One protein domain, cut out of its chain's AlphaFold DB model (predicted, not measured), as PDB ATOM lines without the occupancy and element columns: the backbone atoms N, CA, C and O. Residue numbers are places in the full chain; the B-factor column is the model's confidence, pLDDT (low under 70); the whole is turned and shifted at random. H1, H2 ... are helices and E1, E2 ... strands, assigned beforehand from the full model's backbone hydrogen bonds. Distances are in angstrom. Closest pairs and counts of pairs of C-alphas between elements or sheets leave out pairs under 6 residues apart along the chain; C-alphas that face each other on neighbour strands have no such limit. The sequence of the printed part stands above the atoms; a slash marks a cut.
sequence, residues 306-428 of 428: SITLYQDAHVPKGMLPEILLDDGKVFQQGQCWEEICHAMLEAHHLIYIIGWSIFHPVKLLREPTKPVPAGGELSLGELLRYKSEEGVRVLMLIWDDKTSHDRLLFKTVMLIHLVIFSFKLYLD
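What this domain is: This is residues 306 to 428 of the 428 residues of the protein "C2 domain-containing protein" of Vitis vinifera (UniProt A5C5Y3). This domain has little regular structure: parallel strands E1 and E2 lie side by side with helix H2 packed on them and H1 beside H2, a small core amid long loops, and residues 417 to 428 stick out. Of 123 printed residues, 33 are in H1, E1, H2 and E2, in that order; the class is mixed. The whole is loose, radius of gyration of the C-alphas 19.2 A, spanning 62 by 59 by 24 A.

Where its parts are: H1, residues 336 to 346, 15.3 A, begins at C-alpha 336 (-40.764, -40.104, -20.740). E1 is residues 350 to 355, 16.2 A; H2, 380 to 389, 14.2 A; E2, 393 to 398, 16.1 A, ending at C-alpha 398 (-23.331, -29.755, -22.483).

How they stand to each other: E1 and E2 are parallel, at 8 degrees; N 351 and O 393, 2.9 A apart, are within hydrogen-bond range. E1, H2, E2 form a strand-helix-strand unit, parallel neighbour strands with a helix between, its crossover right-handed. H1 and H2 touch, closest C-alphas Leu 345 and Lys 387, 7.2 A. In both helices every O i to N i+4 pair is within range.

The domain as a whole: The printed part has no cut. The link E1 to H2 is long. Residues 402 to 428 are under pLDDT 70.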
ATOM      1  N   SER A 306     -48.962 -31.099 -30.955       93.81
ATOM      2  CA  SER A 306     -49.349 -32.115 -29.974       93.81
ATOM      3  C   SER A 306     -48.373 -32.064 -28.806       93.81
ATOM      4  O   SER A 306     -47.164 -31.986 -29.020       93.81
ATOM      5  N   ILE A 307     -48.893 -32.100 -27.580       93.31
ATOM      6  CA  ILE A 307     -48.093 -32.061 -26.355       93.31
ATOM      7  C   ILE A 307     -48.351 -33.350 -25.584       93.31
ATOM      8  O   ILE A 307     -49.483 -33.612 -25.180       93.31
ATOM      9  N   THR A 308     -47.293 -34.126 -25.355       94.38
ATOM     10  CA  THR A 308     -47.309 -35.240 -24.402       94.38
ATOM     11  C   THR A 308     -46.793 -34.727 -23.066       94.38
ATOM     12  O   THR A 308     -45.687 -34.192 -22.988       94.38
ATOM     13  N   LEU A 309     -47.604 -34.859 -22.019       94.62
ATOM     14  CA  LEU A 309     -47.213 -34.495 -20.661       94.62
ATOM     15  C   LEU A 309     -46.573 -35.704 -19.986       94.62
ATOM     16  O   LEU A 309     -47.168 -36.779 -19.935       94.62
ATOM     17  N   TYR A 310     -45.371 -35.509 -19.454       95.19
ATOM     18  CA  TYR A 310     -44.648 -36.543 -18.731       95.19
ATOM     19  C   TYR A 310     -44.666 -36.258 -17.236       95.19
ATOM     20  O   TYR A 310     -44.156 -35.231 -16.785       95.19
ATOM     21  N   GLN A 311     -45.233 -37.191 -16.478       94.56
ATOM     22  CA  GLN A 311     -45.044 -37.271 -15.040       94.56
ATOM     23  C   GLN A 311     -43.849 -38.191 -14.782       94.56
ATOM     24  O   GLN A 311     -43.889 -39.366 -15.130       94.56
ATOM     25  N   ASP A 312     -42.787 -37.644 -14.193       94.69
ATOM     26  CA  ASP A 312     -41.536 -38.358 -13.916       94.69
ATOM     27  C   ASP A 312     -40.849 -38.958 -15.168       94.69
ATOM     28  O   ASP A 312     -41.219 -38.714 -16.320       94.69
ATOM     29  N   ALA A 313     -39.764 -39.706 -14.947       95.19
ATOM     30  CA  ALA A 313     -39.039 -40.407 -16.008       95.19
ATOM     31  C   ALA A 313     -39.786 -41.659 -16.506       95.19
ATOM     32  O   ALA A 313     -39.683 -42.021 -17.680       95.19
ATOM     33  N   HIS A 314     -40.505 -42.322 -15.601       93.88
ATOM     34  CA  HIS A 314     -41.235 -43.564 -15.820       93.88
ATOM     35  C   HIS A 314     -42.366 -43.665 -14.794       93.88
ATOM     36  O   HIS A 314     -42.148 -43.370 -13.617       93.88
ATOM     37  N   VAL A 315     -43.538 -44.132 -15.226       92.12
ATOM     38  CA  VAL A 315     -44.688 -44.378 -14.349       92.12
ATOM     39  C   VAL A 315     -45.101 -45.845 -14.464       92.12
ATOM     40  O   VAL A 315     -45.569 -46.257 -15.530       92.12
ATOM     41  N   PRO A 316     -44.993 -46.646 -13.389       89.38
ATOM     42  CA  PRO A 316     -45.437 -48.032 -13.408       89.38
ATOM     43  C   PRO A 316     -46.930 -48.169 -13.722       89.38
ATOM     44  O   PRO A 316     -47.774 -47.384 -13.273       89.38
ATOM     45  N   LYS A 317     -47.280 -49.215 -14.473       86.88
ATOM     46  CA  LYS A 317     -48.669 -49.473 -14.871       86.88
ATOM     47  C   LYS A 317     -49.556 -49.707 -13.643       86.88
ATOM     48  O   LYS A 317     -49.236 -50.525 -12.787       86.88
ATOM     49  N   GLY A 318     -50.700 -49.023 -13.596       85.81
ATOM     50  CA  GLY A 318     -51.693 -49.170 -12.524       85.81
ATOM     51  C   GLY A 318     -51.357 -48.439 -11.219       85.81
ATOM     52  O   GLY A 318     -52.100 -48.579 -10.255       85.81
ATOM     53  N   MET A 319     -50.269 -47.658 -11.172       89.31
ATOM     54  CA  MET A 319     -49.910 -46.868  -9.988       89.31
ATOM     55  C   MET A 319     -50.803 -45.631  -9.806       89.31
ATOM     56  O   MET A 319     -51.038 -45.197  -8.680       89.31
ATOM     57  N   LEU A 320     -51.285 -45.055 -10.908       90.69
ATOM     58  CA  LEU A 320     -52.095 -43.840 -10.905       90.69
ATOM     59  C   LEU A 320     -53.567 -44.160 -11.195       90.69
ATOM     60  O   LEU A 320     -53.844 -45.086 -11.963       90.69
ATOM     61  N   PRO A 321     -54.506 -43.403 -10.601       92.81
ATOM     62  CA  PRO A 321     -55.925 -43.565 -10.880       92.81
ATOM     63  C   PRO A 321     -56.252 -43.179 -12.325       92.81
ATOM     64  O   PRO A 321     -55.556 -42.376 -12.949       92.81
ATOM     65  N   GLU A 322     -57.353 -43.722 -12.840       92.25
ATOM     66  CA  GLU A 322     -57.899 -43.293 -14.124       92.25
ATOM     67  C   GLU A 322     -58.437 -41.865 -14.015       92.25
ATOM     68  O   GLU A 322     -59.217 -41.539 -13.118       92.25
ATOM     69  N   ILE A 323     -58.016 -41.008 -14.946       93.00
ATOM     70  CA  ILE A 323     -58.477 -39.623 -15.033       93.00
ATOM     71  C   ILE A 323     -59.347 -39.515 -16.281       93.00
ATOM     72  O   ILE A 323     -58.856 -39.649 -17.404       93.00
ATOM     73  N   LEU A 324     -60.644 -39.297 -16.072       95.31
ATOM     74  CA  LEU A 324     -61.594 -39.064 -17.154       95.31
ATOM     75  C   LEU A 324     -61.394 -37.660 -17.723       95.31
ATOM     76  O   LEU A 324     -61.307 -36.679 -16.986       95.31
ATOM     77  N   LEU A 325     -61.326 -37.594 -19.043       95.25
ATOM     78  CA  LEU A 325     -61.277 -36.376 -19.831       95.25
ATOM     79  C   LEU A 325     -62.629 -36.156 -20.515       95.25
ATOM     80  O   LEU A 325     -63.499 -37.036 -20.533       95.25
ATOM     81  N   ASP A 326     -62.768 -34.994 -21.148       92.44
ATOM     82  CA  ASP A 326     -63.878 -34.718 -22.054       92.44
ATOM     83  C   ASP A 326     -63.995 -35.797 -23.150       92.44
ATOM     84  O   ASP A 326     -63.055 -36.542 -23.454       92.44
ATOM     85  N   ASP A 327     -65.187 -35.914 -23.734       92.38
ATOM     86  CA  ASP A 327     -65.574 -36.981 -24.673       92.38
ATOM     87  C   ASP A 327     -65.495 -38.412 -24.102       92.38
ATOM     88  O   ASP A 327     -65.481 -39.383 -24.861       92.38
ATOM     89  N   GLY A 328     -65.419 -38.574 -22.775       91.88
ATOM     90  CA  GLY A 328     -65.338 -39.888 -22.127       91.88
ATOM     91  C   GLY A 328     -64.010 -40.616 -22.363       91.88
ATOM     92  O   GLY A 328     -63.930 -41.831 -22.187       91.88
ATOM     93  N   LYS A 329     -62.964 -39.892 -22.780       93.69
ATOM     94  CA  LYS A 329     -61.612 -40.442 -22.934       93.69
ATOM     95  C   LYS A 329     -60.962 -40.619 -21.565       93.69
ATOM     96  O   LYS A 329     -61.245 -39.876 -20.632       93.69
ATOM     97  N   VAL A 330     -60.041 -41.571 -21.457       93.62
ATOM     98  CA  VAL A 330     -59.206 -41.746 -20.260       93.62
ATOM     99  C   VAL A 330     -57.814 -41.206 -20.558       93.62
ATOM    100  O   VAL A 330     -57.212 -41.582 -21.569       93.62
ATOM    101  N   PHE A 331     -57.301 -40.339 -19.686       92.69
ATOM    102  CA  PHE A 331     -55.950 -39.798 -19.788       92.69
ATOM    103  C   PHE A 331     -54.915 -40.924 -19.840       92.69
ATOM    104  O   PHE A 331     -54.905 -41.818 -18.993       92.69
ATOM    105  N   GLN A 332     -54.043 -40.871 -20.844       90.38
ATOM    106  CA  GLN A 332     -52.955 -41.827 -21.011       90.38
ATOM    107  C   GLN A 332     -51.661 -41.208 -20.497       90.38
ATOM    108  O   GLN A 332     -51.229 -40.165 -20.982       90.38
ATOM    109  N   GLN A 333     -51.048 -41.870 -19.521       91.12
ATOM    110  CA  GLN A 333     -49.771 -41.451 -18.956       91.12
ATOM    111  C   GLN A 333     -48.636 -41.763 -19.939       91.12
ATOM    112  O   GLN A 333     -48.485 -42.909 -20.368       91.12
ATOM    113  N   GLY A 334     -47.851 -40.744 -20.294       90.12
ATOM    114  CA  GLY A 334     -46.671 -40.896 -21.149       90.12
ATOM    115  C   GLY A 334     -45.499 -41.539 -20.404       90.12
ATOM    116  O   GLY A 334     -45.374 -41.402 -19.188       90.12
ATOM    117  N   GLN A 335     -44.612 -42.215 -21.137       93.44
ATOM    118  CA  GLN A 335     -43.424 -42.866 -20.570       93.44
ATOM    119  C   GLN A 335     -42.165 -42.127 -21.026       93.44
ATOM    120  O   GLN A 335     -41.565 -42.484 -22.033       93.44
ATOM    121  N   CYS A 336     -41.768 -41.081 -20.296       96.25
ATOM    122  CA  CYS A 336     -40.764 -40.104 -20.740       96.25
ATOM    123  C   CYS A 336     -39.465 -40.728 -21.268       96.25
ATOM    124  O   CYS A 336     -39.101 -40.530 -22.425       96.25
ATOM    125  N   TRP A 337     -38.757 -41.499 -20.439       96.31
ATOM    126  CA  TRP A 337     -37.468 -42.080 -20.827       96.31
ATOM    127  C   TRP A 337     -37.601 -43.193 -21.864       96.31
ATOM    128  O   TRP A 337     -36.695 -43.377 -22.676       96.31
ATOM    129  N   GLU A 338     -38.729 -43.902 -21.869       94.69
ATOM    130  CA  GLU A 338     -39.035 -44.898 -22.892       94.69
ATOM    131  C   GLU A 338     -39.265 -44.226 -24.248       94.69
ATOM    132  O   GLU A 338     -38.610 -44.587 -25.222       94.69
ATOM    133  N   GLU A 339     -40.092 -43.185 -24.312       94.88
ATOM    134  CA  GLU A 339     -40.352 -42.421 -25.534       94.88
ATOM    135  C   GLU A 339     -39.111 -41.669 -26.031       94.88
ATOM    136  O   GLU A 339     -38.868 -41.650 -27.236       94.88
ATOM    137  N   ILE A 340     -38.269 -41.131 -25.139       96.25
ATOM    138  CA  ILE A 340     -36.959 -40.571 -25.516       96.25
ATOM    139  C   ILE A 340     -36.078 -41.656 -26.145       96.25
ATOM    140  O   ILE A 340     -35.487 -41.425 -27.199       96.25
ATOM    141  N   CYS A 341     -35.990 -42.841 -25.532       95.94
ATOM    142  CA  CYS A 341     -35.190 -43.944 -26.061       95.94
ATOM    143  C   CYS A 341     -35.677 -44.367 -27.456       95.94
ATOM    144  O   CYS A 341     -34.873 -44.433 -28.387       95.94
ATOM    145  N   HIS A 342     -36.988 -44.557 -27.625       94.94
ATOM    146  CA  HIS A 342     -37.597 -44.858 -28.920       94.94
ATOM    147  C   HIS A 342     -37.309 -43.766 -29.958       94.94
ATOM    148  O   HIS A 342     -36.806 -44.075 -31.035       94.94
ATOM    149  N   ALA A 343     -37.523 -42.492 -29.620       95.94
ATOM    150  CA  ALA A 343     -37.278 -41.375 -30.530       95.94
ATOM    151  C   ALA A 343     -35.811 -41.293 -30.987       95.94
ATOM    152  O   ALA A 343     -35.533 -40.984 -32.145       95.94
ATOM    153  N   MET A 344     -34.858 -41.589 -30.098       96.38
ATOM    154  CA  MET A 344     -33.435 -41.622 -30.444       96.38
ATOM    155  C   MET A 344     -33.083 -42.807 -31.348       96.38
ATOM    156  O   MET A 344     -32.293 -42.650 -32.281       96.38
ATOM    157  N   LEU A 345     -33.657 -43.984 -31.092       95.12
ATOM    158  CA  LEU A 345     -33.421 -45.184 -31.898       95.12
ATOM    159  C   LEU A 345     -34.031 -45.060 -33.300       95.12
ATOM    160  O   LEU A 345     -33.389 -45.443 -34.281       95.12
ATOM    161  N   GLU A 346     -35.213 -44.456 -33.407       95.50
ATOM    162  CA  GLU A 346     -35.932 -44.208 -34.664       95.50
ATOM    163  C   GLU A 346     -35.369 -43.019 -35.463       95.50
ATOM    164  O   GLU A 346     -35.696 -42.837 -36.635       95.50
ATOM    165  N   ALA A 347     -34.491 -42.202 -34.873       97.06
ATOM    166  CA  ALA A 347     -33.896 -41.069 -35.572       97.06
ATOM    167  C   ALA A 347     -33.013 -41.521 -36.751       97.06
ATOM    168  O   ALA A 347     -32.125 -42.366 -36.607       97.06
ATOM    169  N   HIS A 348     -33.210 -40.889 -37.913       96.94
ATOM    170  CA  HIS A 348     -32.456 -41.177 -39.143       96.94
ATOM    171  C   HIS A 348     -31.484 -40.067 -39.571       96.94
ATOM    172  O   HIS A 348     -30.619 -40.299 -40.412       96.94
ATOM    173  N   HIS A 349     -31.616 -38.849 -39.034       97.69
ATOM    174  CA  HIS A 349     -30.885 -37.684 -39.559       97.69
ATOM    175  C   HIS A 349     -30.154 -36.859 -38.503       97.69
ATOM    176  O   HIS A 349     -29.029 -36.410 -38.743       97.69
ATOM    177  N   LEU A 350     -30.797 -36.604 -37.365       98.00
ATOM    178  CA  LEU A 350     -30.287 -35.703 -36.344       98.00
ATOM    179  C   LEU A 350     -30.772 -36.142 -34.966       98.00
ATOM    180  O   LEU A 350     -31.963 -36.367 -34.771       98.00
ATOM    181  N   ILE A 351     -29.845 -36.166 -34.018       98.19
ATOM    182  CA  ILE A 351     -30.119 -36.176 -32.586       98.19
ATOM    183  C   ILE A 351     -29.391 -34.960 -32.017       98.19
ATOM    184  O   ILE A 351     -28.165 -34.878 -32.105       98.19
ATOM    185  N   TYR A 352     -30.136 -34.002 -31.468       97.88
ATOM    186  CA  TYR A 352     -29.559 -32.832 -30.810       97.88
ATOM    187  C   TYR A 352     -29.944 -32.832 -29.333       97.88
ATOM    188  O   TYR A 352     -31.125 -32.778 -29.000       97.88
ATOM    189  N   ILE A 353     -28.942 -32.908 -28.456       96.62
ATOM    190  CA  ILE A 353     -29.128 -32.904 -27.006       96.62
ATOM    191  C   ILE A 353     -28.461 -31.669 -26.414       96.62
ATOM    192  O   ILE A 353     -27.281 -31.406 -26.644       96.62
ATOM    193  N   ILE A 354     -29.220 -30.936 -25.608       96.06
ATOM    194  CA  ILE A 354     -28.721 -29.838 -24.787       96.06
ATOM    195  C   ILE A 354     -29.042 -30.195 -23.345       96.06
ATOM    196  O   ILE A 354     -30.181 -30.539 -23.031       96.06
ATOM    197  N   GLY A 355     -28.041 -30.155 -22.476       91.12
ATOM    198  CA  GLY A 355     -28.210 -30.595 -21.100       91.12
ATOM    199  C   GLY A 355     -27.274 -29.866 -20.162       91.12
ATOM    200  O   GLY A 355     -26.105 -29.643 -20.468       91.12
ATOM    201  N   TRP A 356     -27.795 -29.526 -18.990       91.19
ATOM    202  CA  TRP A 356     -26.974 -29.019 -17.901       91.19
ATOM    203  C   TRP A 356     -25.984 -30.087 -17.400       91.19
ATOM    204  O   TRP A 356     -24.834 -29.783 -17.114       91.19
ATOM    205  N   SER A 357     -26.400 -31.357 -17.371       89.19
ATOM    206  CA  SER A 357     -25.531 -32.503 -17.095       89.19
ATOM    207  C   SER A 357     -26.026 -33.735 -17.849       89.19
ATOM    208  O   SER A 357     -27.233 -33.916 -18.019       89.19
ATOM    209  N   ILE A 358     -25.101 -34.578 -18.314       90.62
ATOM    210  CA  ILE A 358     -25.410 -35.830 -19.014       90.62
ATOM    211  C   ILE A 358     -24.554 -36.949 -18.429       90.62
ATOM    212  O   ILE A 358     -23.334 -36.968 -18.579       90.62
ATOM    213  N   PHE A 359     -25.210 -37.922 -17.797       93.06
ATOM    214  CA  PHE A 359     -24.553 -39.113 -17.273       93.06
ATOM    215  C   PHE A 359     -24.624 -40.244 -18.302       93.06
ATOM    216  O   PHE A 359     -25.573 -41.023 -18.329       93.06
ATOM    217  N   HIS A 360     -23.611 -40.329 -19.167       92.81
ATOM    218  CA  HIS A 360     -23.577 -41.286 -20.279       92.81
ATOM    219  C   HIS A 360     -23.756 -42.779 -19.899       92.81
ATOM    220  O   HIS A 360     -24.282 -43.508 -20.736       92.81
ATOM    221  N   PRO A 361     -23.395 -43.270 -18.690       96.38
ATOM    222  CA  PRO A 361     -23.638 -44.664 -18.306       96.38
ATOM    223  C   PRO A 361     -25.098 -44.990 -17.956       96.38
ATOM    224  O   PRO A 361     -25.412 -46.152 -17.698       96.38
ATOM    225  N   VAL A 362     -25.997 -44.000 -17.887       95.62
ATOM    226  CA  VAL A 362     -27.400 -44.240 -17.516       95.62
ATOM    227  C   VAL A 362     -28.109 -45.107 -18.556       95.62
ATOM    228  O   VAL A 362     -27.934 -44.913 -19.755       95.62
ATOM    229  N   LYS A 363     -28.960 -46.029 -18.096       95.06
ATOM    230  CA  LYS A 363     -29.932 -46.724 -18.948       95.06
ATOM    231  C   LYS A 363     -31.288 -46.038 -18.859       95.06
ATOM    232  O   LYS A 363     -31.796 -45.849 -17.746       95.06
ATOM    233  N   LEU A 364     -31.832 -45.677 -20.022       94.62
ATOM    234  CA  LEU A 364     -33.142 -45.035 -20.149       94.62
ATOM    235  C   LEU A 364     -34.272 -46.036 -19.880       94.62
ATOM    236  O   LEU A 364     -35.163 -45.768 -19.081       94.62
ATOM    237  N   LEU A 365     -34.189 -47.221 -20.483       93.12
ATOM    238  CA  LEU A 365     -35.148 -48.301 -20.278       93.12
ATOM    239  C   LEU A 365     -34.691 -49.215 -19.141       93.12
ATOM    240  O   LEU A 365     -33.649 -49.865 -19.224       93.12
ATOM    241  N   ARG A 366     -35.482 -49.252 -18.068       91.88
ATOM    242  CA  ARG A 366     -35.269 -50.144 -16.914       91.88
ATOM    243  C   ARG A 366     -36.440 -51.102 -16.719       91.88
ATOM    244  O   ARG A 366     -36.223 -52.272 -16.433       91.88
ATOM    245  N   GLU A 367     -37.651 -50.603 -16.942       89.69
ATOM    246  CA  GLU A 367     -38.911 -51.339 -16.856       89.69
ATOM    247  C   GLU A 367     -39.722 -51.057 -18.133       89.69
ATOM    248  O   GLU A 367     -40.538 -50.136 -18.158       89.69
ATOM    249  N   PRO A 368     -39.438 -51.763 -19.244       84.56
ATOM    250  CA  PRO A 368     -40.061 -51.463 -20.529       84.56
ATOM    251  C   PRO A 368     -41.550 -51.822 -20.516       84.56
ATOM    252  O   PRO A 368     -41.932 -52.924 -20.112       84.56
ATOM    253  N   THR A 369     -42.398 -50.902 -20.982       83.69
ATOM    254  CA  THR A 369     -43.841 -51.146 -21.137       83.69
ATOM    255  C   THR A 369     -44.196 -51.611 -22.549       83.69
ATOM    256  O   THR A 369     -45.249 -52.223 -22.759       83.69
ATOM    257  N   LYS A 370     -43.299 -51.367 -23.510       82.81
ATOM    258  CA  LYS A 370     -43.369 -51.778 -24.914       82.81
ATOM    259  C   LYS A 370     -42.206 -52.718 -25.271       82.81
ATOM    260  O   LYS A 370     -41.236 -52.827 -24.521       82.81
ATOM    261  N   PRO A 371     -42.273 -53.421 -26.418       86.31
ATOM    262  CA  PRO A 371     -41.137 -54.183 -26.920       86.31
ATOM    263  C   PRO A 371     -39.908 -53.285 -27.111       86.31
ATOM    264  O   PRO A 371     -39.980 -52.268 -27.800       86.31
ATOM    265  N   VAL A 372     -38.786 -53.682 -26.510       84.06
ATOM    266  CA  VAL A 372     -37.524 -52.936 -26.575       84.06
ATOM    267  C   VAL A 372     -36.928 -53.074 -27.983       84.06
ATOM    268  O   VAL A 372     -36.689 -54.206 -28.416       84.06
ATOM    269  N   PRO A 373     -36.695 -51.974 -28.724       84.12
ATOM    270  CA  PRO A 373     -36.015 -52.035 -30.012       84.12
ATOM    271  C   PRO A 373     -34.541 -52.409 -29.829       84.12
ATOM    272  O   PRO A 373     -33.977 -52.218 -28.752       84.12
ATOM    273  N   ALA A 374     -33.898 -52.899 -30.890       85.50
ATOM    274  CA  ALA A 374     -32.468 -53.200 -30.856       85.50
ATOM    275  C   ALA A 374     -31.664 -51.959 -30.425       85.50
ATOM    276  O   ALA A 374     -31.804 -50.891 -31.022       85.50
ATOM    277  N   GLY A 375     -30.845 -52.099 -29.379       84.94
ATOM    278  CA  GLY A 375     -30.067 -51.003 -28.805       84.94
ATOM    279  C   GLY A 375     -30.756 -50.251 -27.658       84.94
ATOM    280  O   GLY A 375     -30.136 -49.372 -27.061       84.94
ATOM    281  N   GLY A 376     -32.001 -50.588 -27.299       87.06
ATOM    282  CA  GLY A 376     -32.709 -49.982 -26.162       87.06
ATOM    283  C   GLY A 376     -32.176 -50.409 -24.787       87.06
ATOM    284  O   GLY A 376     -32.397 -49.731 -23.785       87.06
ATOM    285  N   GLU A 377     -31.430 -51.509 -24.732       90.19
ATOM    286  CA  GLU A 377     -30.742 -52.034 -23.552       90.19
ATOM    287  C   GLU A 377     -29.393 -51.353 -23.252       90.19
ATOM    288  O   GLU A 377     -28.806 -51.584 -22.180       90.19
ATOM    289  N   LEU A 378     -28.898 -50.544 -24.196       94.38
ATOM    290  CA  LEU A 378     -27.620 -49.842 -24.115       94.38
ATOM    291  C   LEU A 378     -27.672 -48.694 -23.100       94.38
ATOM    292  O   LEU A 378     -28.730 -48.142 -22.783       94.38
ATOM    293  N   SER A 379     -26.504 -48.308 -22.586       96.94
ATOM    294  CA  SER A 379     -26.394 -47.018 -21.901       96.94
ATOM    295  C   SER A 379     -26.597 -45.864 -22.889       96.94
ATOM    296  O   SER A 379     -26.381 -46.011 -24.091       96.94
ATOM    297  N   LEU A 380     -26.978 -44.688 -22.388       96.62
ATOM    298  CA  LEU A 380     -27.201 -43.494 -23.204       96.62
ATOM    299  C   LEU A 380     -25.992 -43.169 -24.096       96.62
ATOM    300  O   LEU A 380     -26.157 -42.842 -25.268       96.62
ATOM    301  N   GLY A 381     -24.776 -43.275 -23.556       96.25
ATOM    302  CA  GLY A 381     -23.545 -43.024 -24.304       96.25
ATOM    303  C   GLY A 381     -23.301 -44.040 -25.418       96.25
ATOM    304  O   GLY A 381     -22.927 -43.659 -26.525       96.25
ATOM    305  N   GLU A 382     -23.540 -45.321 -25.142       97.44
ATOM    306  CA  GLU A 382     -23.418 -46.389 -26.138       97.44
ATOM    307  C   GLU A 382     -24.478 -46.255 -27.232       97.44
ATOM    308  O   GLU A 382     -24.143 -46.376 -28.405       97.44
ATOM    309  N   LEU A 383     -25.721 -45.926 -26.872       97.12
ATOM    310  CA  LEU A 383     -26.813 -45.689 -27.815       97.12
ATOM    311  C   LEU A 383     -26.491 -44.517 -28.750       97.12
ATOM    312  O   LEU A 383     -26.619 -44.630 -29.967       97.12
ATOM    313  N   LEU A 384     -26.027 -43.392 -28.203       96.94
ATOM    314  CA  LEU A 384     -25.636 -42.228 -29.001       96.94
ATOM    315  C   LEU A 384     -24.479 -42.540 -29.950       96.94
ATOM    316  O   LEU A 384     -24.507 -42.143 -31.115       96.94
ATOM    317  N   ARG A 385     -23.477 -43.278 -29.464       97.00
ATOM    318  CA  ARG A 385     -22.364 -43.742 -30.291       97.00
ATOM    319  C   ARG A 385     -22.855 -44.661 -31.407       97.00
ATOM    320  O   ARG A 385     -22.496 -44.434 -32.556       97.00
ATOM    321  N   TYR A 386     -23.710 -45.624 -31.078       96.12
ATOM    322  CA  TYR A 386     -24.325 -46.545 -32.029       96.12
ATOM    323  C   TYR A 386     -25.049 -45.788 -33.153       96.12
ATOM    324  O   TYR A 386     -24.753 -45.990 -34.327       96.12
ATOM    325  N   LYS A 387     -25.904 -44.813 -32.816       96.88
ATOM    326  CA  LYS A 387     -26.594 -43.977 -33.814       96.88
ATOM    327  C   LYS A 387     -25.634 -43.128 -34.650       96.88
ATOM    328  O   LYS A 387     -25.864 -42.937 -35.843       96.88
ATOM    329  N   SER A 388     -24.547 -42.637 -34.054       96.88
ATOM    330  CA  SER A 388     -23.513 -41.913 -34.795       96.88
ATOM    331  C   SER A 388     -22.768 -42.811 -35.787       96.88
ATOM    332  O   SER A 388     -22.433 -42.351 -36.877       96.88
ATOM    333  N   GLU A 389     -22.501 -44.066 -35.425       96.62
ATOM    334  CA  GLU A 389     -21.851 -45.058 -36.291       96.62
ATOM    335  C   GLU A 389     -22.769 -45.485 -37.455       96.62
ATOM    336  O   GLU A 389     -22.280 -45.726 -38.556       96.62
ATOM    337  N   GLU A 390     -24.096 -45.461 -37.267       95.69
ATOM    338  CA  GLU A 390     -25.094 -45.611 -38.345       95.69
ATOM    339  C   GLU A 390     -25.174 -44.399 -39.301       95.69
ATOM    340  O   GLU A 390     -25.865 -44.453 -40.320       95.69
ATOM    341  N   GLY A 391     -24.481 -43.295 -39.000       96.38
ATOM    342  CA  GLY A 391     -24.457 -42.081 -39.823       96.38
ATOM    343  C   GLY A 391     -25.459 -40.994 -39.413       96.38
ATOM    344  O   GLY A 391     -25.571 -39.977 -40.104       96.38
ATOM    345  N   VAL A 392     -26.167 -41.151 -38.288       98.12
ATOM    346  CA  VAL A 392     -27.013 -40.087 -37.727       98.12
ATOM    347  C   VAL A 392     -26.127 -38.991 -37.140       98.12
ATOM    348  O   VAL A 392     -25.186 -39.264 -36.396       98.12
ATOM    349  N   ARG A 393     -26.424 -37.718 -37.425       98.25
ATOM    350  CA  ARG A 393     -25.671 -36.609 -36.821       98.25
ATOM    351  C   ARG A 393     -26.067 -36.452 -35.360       98.25
ATOM    352  O   ARG A 393     -27.186 -36.037 -35.074       98.25
ATOM    353  N   VAL A 394     -25.143 -36.743 -34.456       98.06
ATOM    354  CA  VAL A 394     -25.329 -36.552 -33.017       98.06
ATOM    355  C   VAL A 394     -24.592 -35.289 -32.582       98.06
ATOM    356  O   VAL A 394     -23.368 -35.221 -32.658       98.06
ATOM    357  N   LEU A 395     -25.340 -34.277 -32.144       97.88
ATOM    358  CA  LEU A 395     -24.806 -33.017 -31.631       97.88
ATOM    359  C   LEU A 395     -25.155 -32.886 -30.150       97.88
ATOM    360  O   LEU A 395     -26.297 -33.118 -29.751       97.88
ATOM    361  N   MET A 396     -24.177 -32.502 -29.334       95.75
ATOM    362  CA  MET A 396     -24.356 -32.340 -27.894       95.75
ATOM    363  C   MET A 396     -23.817 -30.983 -27.455       95.75
ATOM    364  O   MET A 396     -22.664 -30.656 -27.731       95.75
ATOM    365  N   LEU A 397     -24.647 -30.201 -26.766       95.19
ATOM    366  CA  LEU A 397     -24.247 -28.960 -26.110       95.19
ATOM    367  C   LEU A 397     -24.434 -29.136 -24.601       95.19
ATOM    368  O   LEU A 397     -25.542 -29.012 -24.078       95.19
ATOM    369  N   ILE A 398     -23.346 -29.488 -23.923       91.88
ATOM    370  CA  ILE A 398     -23.331 -29.755 -22.483       91.88
ATOM    371  C   ILE A 398     -22.770 -28.527 -21.776       91.88
ATOM    372  O   ILE A 398     -21.806 -27.928 -22.256       91.88
ATOM    373  N   TRP A 399     -23.378 -28.139 -20.657       89.06
ATOM    374  CA  TRP A 399     -22.838 -27.061 -19.836       89.06
ATOM    375  C   TRP A 399     -21.439 -27.422 -19.313       89.06
ATOM    376  O   TRP A 399     -21.253 -28.443 -18.655       89.06
ATOM    377  N   ASP A 400     -20.463 -26.573 -19.630       80.69
ATOM    378  CA  ASP A 400     -19.089 -26.677 -19.140       80.69
ATOM    379  C   ASP A 400     -18.979 -25.946 -17.795       80.69
ATOM    380  O   ASP A 400     -18.814 -24.720 -17.730       80.69
ATOM    381  N   ASP A 401     -19.156 -26.698 -16.707       74.12
ATOM    382  CA  ASP A 401     -19.036 -26.166 -15.356       74.12
ATOM    383  C   ASP A 401     -17.570 -25.854 -15.024       74.12
ATOM    384  O   ASP A 401     -16.797 -26.701 -14.573       74.12
ATOM    385  N   LYS A 402     -17.204 -24.578 -15.174       57.09
ATOM    386  CA  LYS A 402     -15.869 -24.055 -14.844       57.09
ATOM    387  C   LYS A 402     -15.459 -24.252 -13.376       57.09
ATOM    388  O   LYS A 402     -14.286 -24.050 -13.058       57.09
ATOM    389  N   THR A 403     -16.370 -24.638 -12.479       57.97
ATOM    390  CA  THR A 403     -16.059 -24.948 -11.070       57.97
ATOM    391  C   THR A 403     -15.790 -26.434 -10.807       57.97
ATOM    392  O   THR A 403     -15.237 -26.779  -9.764       57.97
ATOM    393  N   SER A 404     -16.050 -27.305 -11.783       53.75
ATOM    394  CA  SER A 404     -15.832 -28.752 -11.707       53.75
ATOM    395  C   SER A 404     -14.421 -29.144 -12.178       53.75
ATOM    396  O   SER A 404     -14.256 -29.756 -13.229       53.75
ATOM    397  N   HIS A 405     -13.375 -28.795 -11.423       50.94
ATOM    398  CA  HIS A 405     -12.013 -29.278 -11.699       50.94
ATOM    399  C   HIS A 405     -11.533 -30.230 -10.601       50.94
ATOM    400  O   HIS A 405     -11.513 -29.874  -9.426       50.94
ATOM    401  N   ASP A 406     -11.057 -31.410 -11.001       48.66
ATOM    402  CA  ASP A 406     -10.389 -32.367 -10.118       48.66
ATOM    403  C   ASP A 406      -8.982 -31.827  -9.785       48.66
ATOM    404  O   ASP A 406      -7.997 -32.075 -10.486       48.66
ATOM    405  N   ARG A 407      -8.877 -30.981  -8.751       41.19
ATOM    406  CA  ARG A 407      -7.587 -30.516  -8.224       41.19
ATOM    407  C   ARG A 407      -7.246 -31.261  -6.937       41.19
ATOM    408  O   ARG A 407      -7.904 -31.091  -5.920       41.19
ATOM    409  N   LEU A 408      -6.131 -31.997  -6.991       38.91
ATOM    410  CA  LEU A 408      -5.350 -32.464  -5.838       38.91
ATOM    411  C   LEU A 408      -6.159 -33.249  -4.788       38.91
ATOM    412  O   LEU A 408      -6.366 -32.775  -3.677       38.91
ATOM    413  N   LEU A 409      -6.536 -34.490  -5.121       40.69
ATOM    414  CA  LEU A 409      -6.991 -35.529  -4.174       40.69
ATOM    415  C   LEU A 409      -8.264 -35.212  -3.360       40.69
ATOM    416  O   LEU A 409      -8.711 -36.057  -2.587       40.69
ATOM    417  N   PHE A 410      -8.905 -34.066  -3.591       38.69
ATOM    418  CA  PHE A 410     -10.258 -33.775  -3.141       38.69
ATOM    419  C   PHE A 410     -11.217 -33.921  -4.317       38.69
ATOM    420  O   PHE A 410     -11.434 -32.987  -5.083       38.69
ATOM    421  N   LYS A 411     -11.843 -35.097  -4.418       35.28
ATOM    422  CA  LYS A 411     -13.054 -35.260  -5.220       35.28
ATOM    423  C   LYS A 411     -14.166 -34.453  -4.550       35.28
ATOM    424  O   LYS A 411     -14.928 -34.979  -3.744       35.28
ATOM    425  N   THR A 412     -14.301 -33.180  -4.900       39.50
ATOM    426  CA  THR A 412     -15.630 -32.568  -4.905       39.50
ATOM    427  C   THR A 412     -16.322 -33.107  -6.146       39.50
ATOM    428  O   THR A 412     -16.479 -32.434  -7.156       39.50
ATOM    429  N   VAL A 413     -16.754 -34.372  -6.078       40.06
ATOM    430  CA  VAL A 413     -17.957 -34.730  -6.820       40.06
ATOM    431  C   VAL A 413     -19.010 -33.885  -6.133       40.06
ATOM    432  O   VAL A 413     -19.515 -34.258  -5.075       40.06
ATOM    433  N   MET A 414     -19.263 -32.688  -6.661       39.38
ATOM    434  CA  MET A 414     -20.534 -32.036  -6.438       39.38
ATOM    435  C   MET A 414     -21.544 -33.012  -7.029       39.38
ATOM    436  O   MET A 414     -21.882 -33.018  -8.206       39.38
ATOM    437  N   LEU A 415     -21.951 -33.941  -6.176       40.19
ATOM    438  CA  LEU A 415     -23.249 -34.542  -6.187       40.19
ATOM    439  C   LEU A 415     -24.142 -33.313  -6.053       40.19
ATOM    440  O   LEU A 415     -24.400 -32.844  -4.949       40.19
ATOM    441  N   ILE A 416     -24.510 -32.707  -7.182       41.75
ATOM    442  CA  ILE A 416     -25.491 -31.628  -7.227       41.75
ATOM    443  C   ILE A 416     -26.852 -32.305  -7.005       41.75
ATOM    444  O   ILE A 416     -27.757 -32.276  -7.827       41.75
ATOM    445  N   HIS A 417     -26.980 -32.983  -5.862       31.98
ATOM    446  CA  HIS A 417     -28.197 -32.993  -5.089       31.98
ATOM    447  C   HIS A 417     -28.337 -31.563  -4.595       31.98
ATOM    448  O   HIS A 417     -27.854 -31.179  -3.531       31.98
ATOM    449  N   LEU A 418     -28.951 -30.751  -5.446       28.73
ATOM    450  CA  LEU A 418     -29.493 -29.476  -5.049       28.73
ATOM    451  C   LEU A 418     -30.537 -29.802  -3.974       28.73
ATOM    452  O   LEU A 418     -31.665 -30.187  -4.272       28.73
ATOM    453  N   VAL A 419     -30.139 -29.717  -2.704       25.44
ATOM    454  CA  VAL A 419     -31.083 -29.460  -1.622       25.44
ATOM    455  C   VAL A 419     -31.632 -28.079  -1.945       25.44
ATOM    456  O   VAL A 419     -31.032 -27.059  -1.612       25.44
ATOM    457  N   ILE A 420     -32.730 -28.049  -2.698       27.66
ATOM    458  CA  ILE A 420     -33.551 -26.857  -2.838       27.66
ATOM    459  C   ILE A 420     -34.044 -26.569  -1.422       27.66
ATOM    460  O   ILE A 420     -34.989 -27.195  -0.944       27.66
ATOM    461  N   PHE A 421     -33.391 -25.638  -0.728       26.09
ATOM    462  CA  PHE A 421     -34.047 -24.910   0.345       26.09
ATOM    463  C   PHE A 421     -35.195 -24.145  -0.312       26.09
ATOM    464  O   PHE A 421     -35.023 -23.051  -0.844       26.09
ATOM    465  N   SER A 422     -36.368 -24.774  -0.343       24.66
ATOM    466  CA  SER A 422     -37.615 -24.101  -0.656       24.66
ATOM    467  C   SER A 422     -37.884 -23.149   0.505       24.66
ATOM    468  O   SER A 422     -38.420 -23.542   1.539       24.66
ATOM    469  N   PHE A 423     -37.449 -21.895   0.367       24.91
ATOM    470  CA  PHE A 423     -37.998 -20.811   1.166       24.91
ATOM    471  C   PHE A 423     -39.448 -20.640   0.728       24.91
ATOM    472  O   PHE A 423     -39.762 -19.992  -0.267       24.91
ATOM    473  N   LYS A 424     -40.339 -21.299   1.464       24.98
ATOM    474  CA  LYS A 424     -41.768 -21.041   1.419       24.98
ATOM    475  C   LYS A 424     -41.961 -19.665   2.058       24.98
ATOM    476  O   LYS A 424     -41.956 -19.547   3.278       24.98
ATOM    477  N   LEU A 425     -42.042 -18.622   1.230       23.69
ATOM    478  CA  LEU A 425     -42.599 -17.334   1.636       23.69
ATOM    479  C   LEU A 425     -44.068 -17.597   1.982       23.69
ATOM    480  O   LEU A 425     -44.915 -17.710   1.096       23.69
ATOM    481  N   TYR A 426     -44.345 -17.788   3.268       24.67
ATOM    482  CA  TYR A 426     -45.682 -17.568   3.791       24.67
ATOM    483  C   TYR A 426     -45.886 -16.053   3.796       24.67
ATOM    484  O   TYR A 426     -45.153 -15.326   4.461       24.67
ATOM    485  N   LEU A 427     -46.805 -15.593   2.952       25.45
ATOM    486  CA  LEU A 427     -47.437 -14.294   3.117       25.45
ATOM    487  C   LEU A 427     -48.495 -14.498   4.202       25.45
ATOM    488  O   LEU A 427     -49.482 -15.190   3.943       25.45
ATOM    489  N   ASP A 428     -48.231 -13.971   5.395       30.62
ATOM    490  CA  ASP A 428     -49.283 -13.611   6.350       30.62
ATOM    491  C   ASP A 428     -49.829 -12.221   5.991       30.62
ATOM    492  O   ASP A 428     -49.008 -11.339   5.630       30.62
TER     493      ASP A 428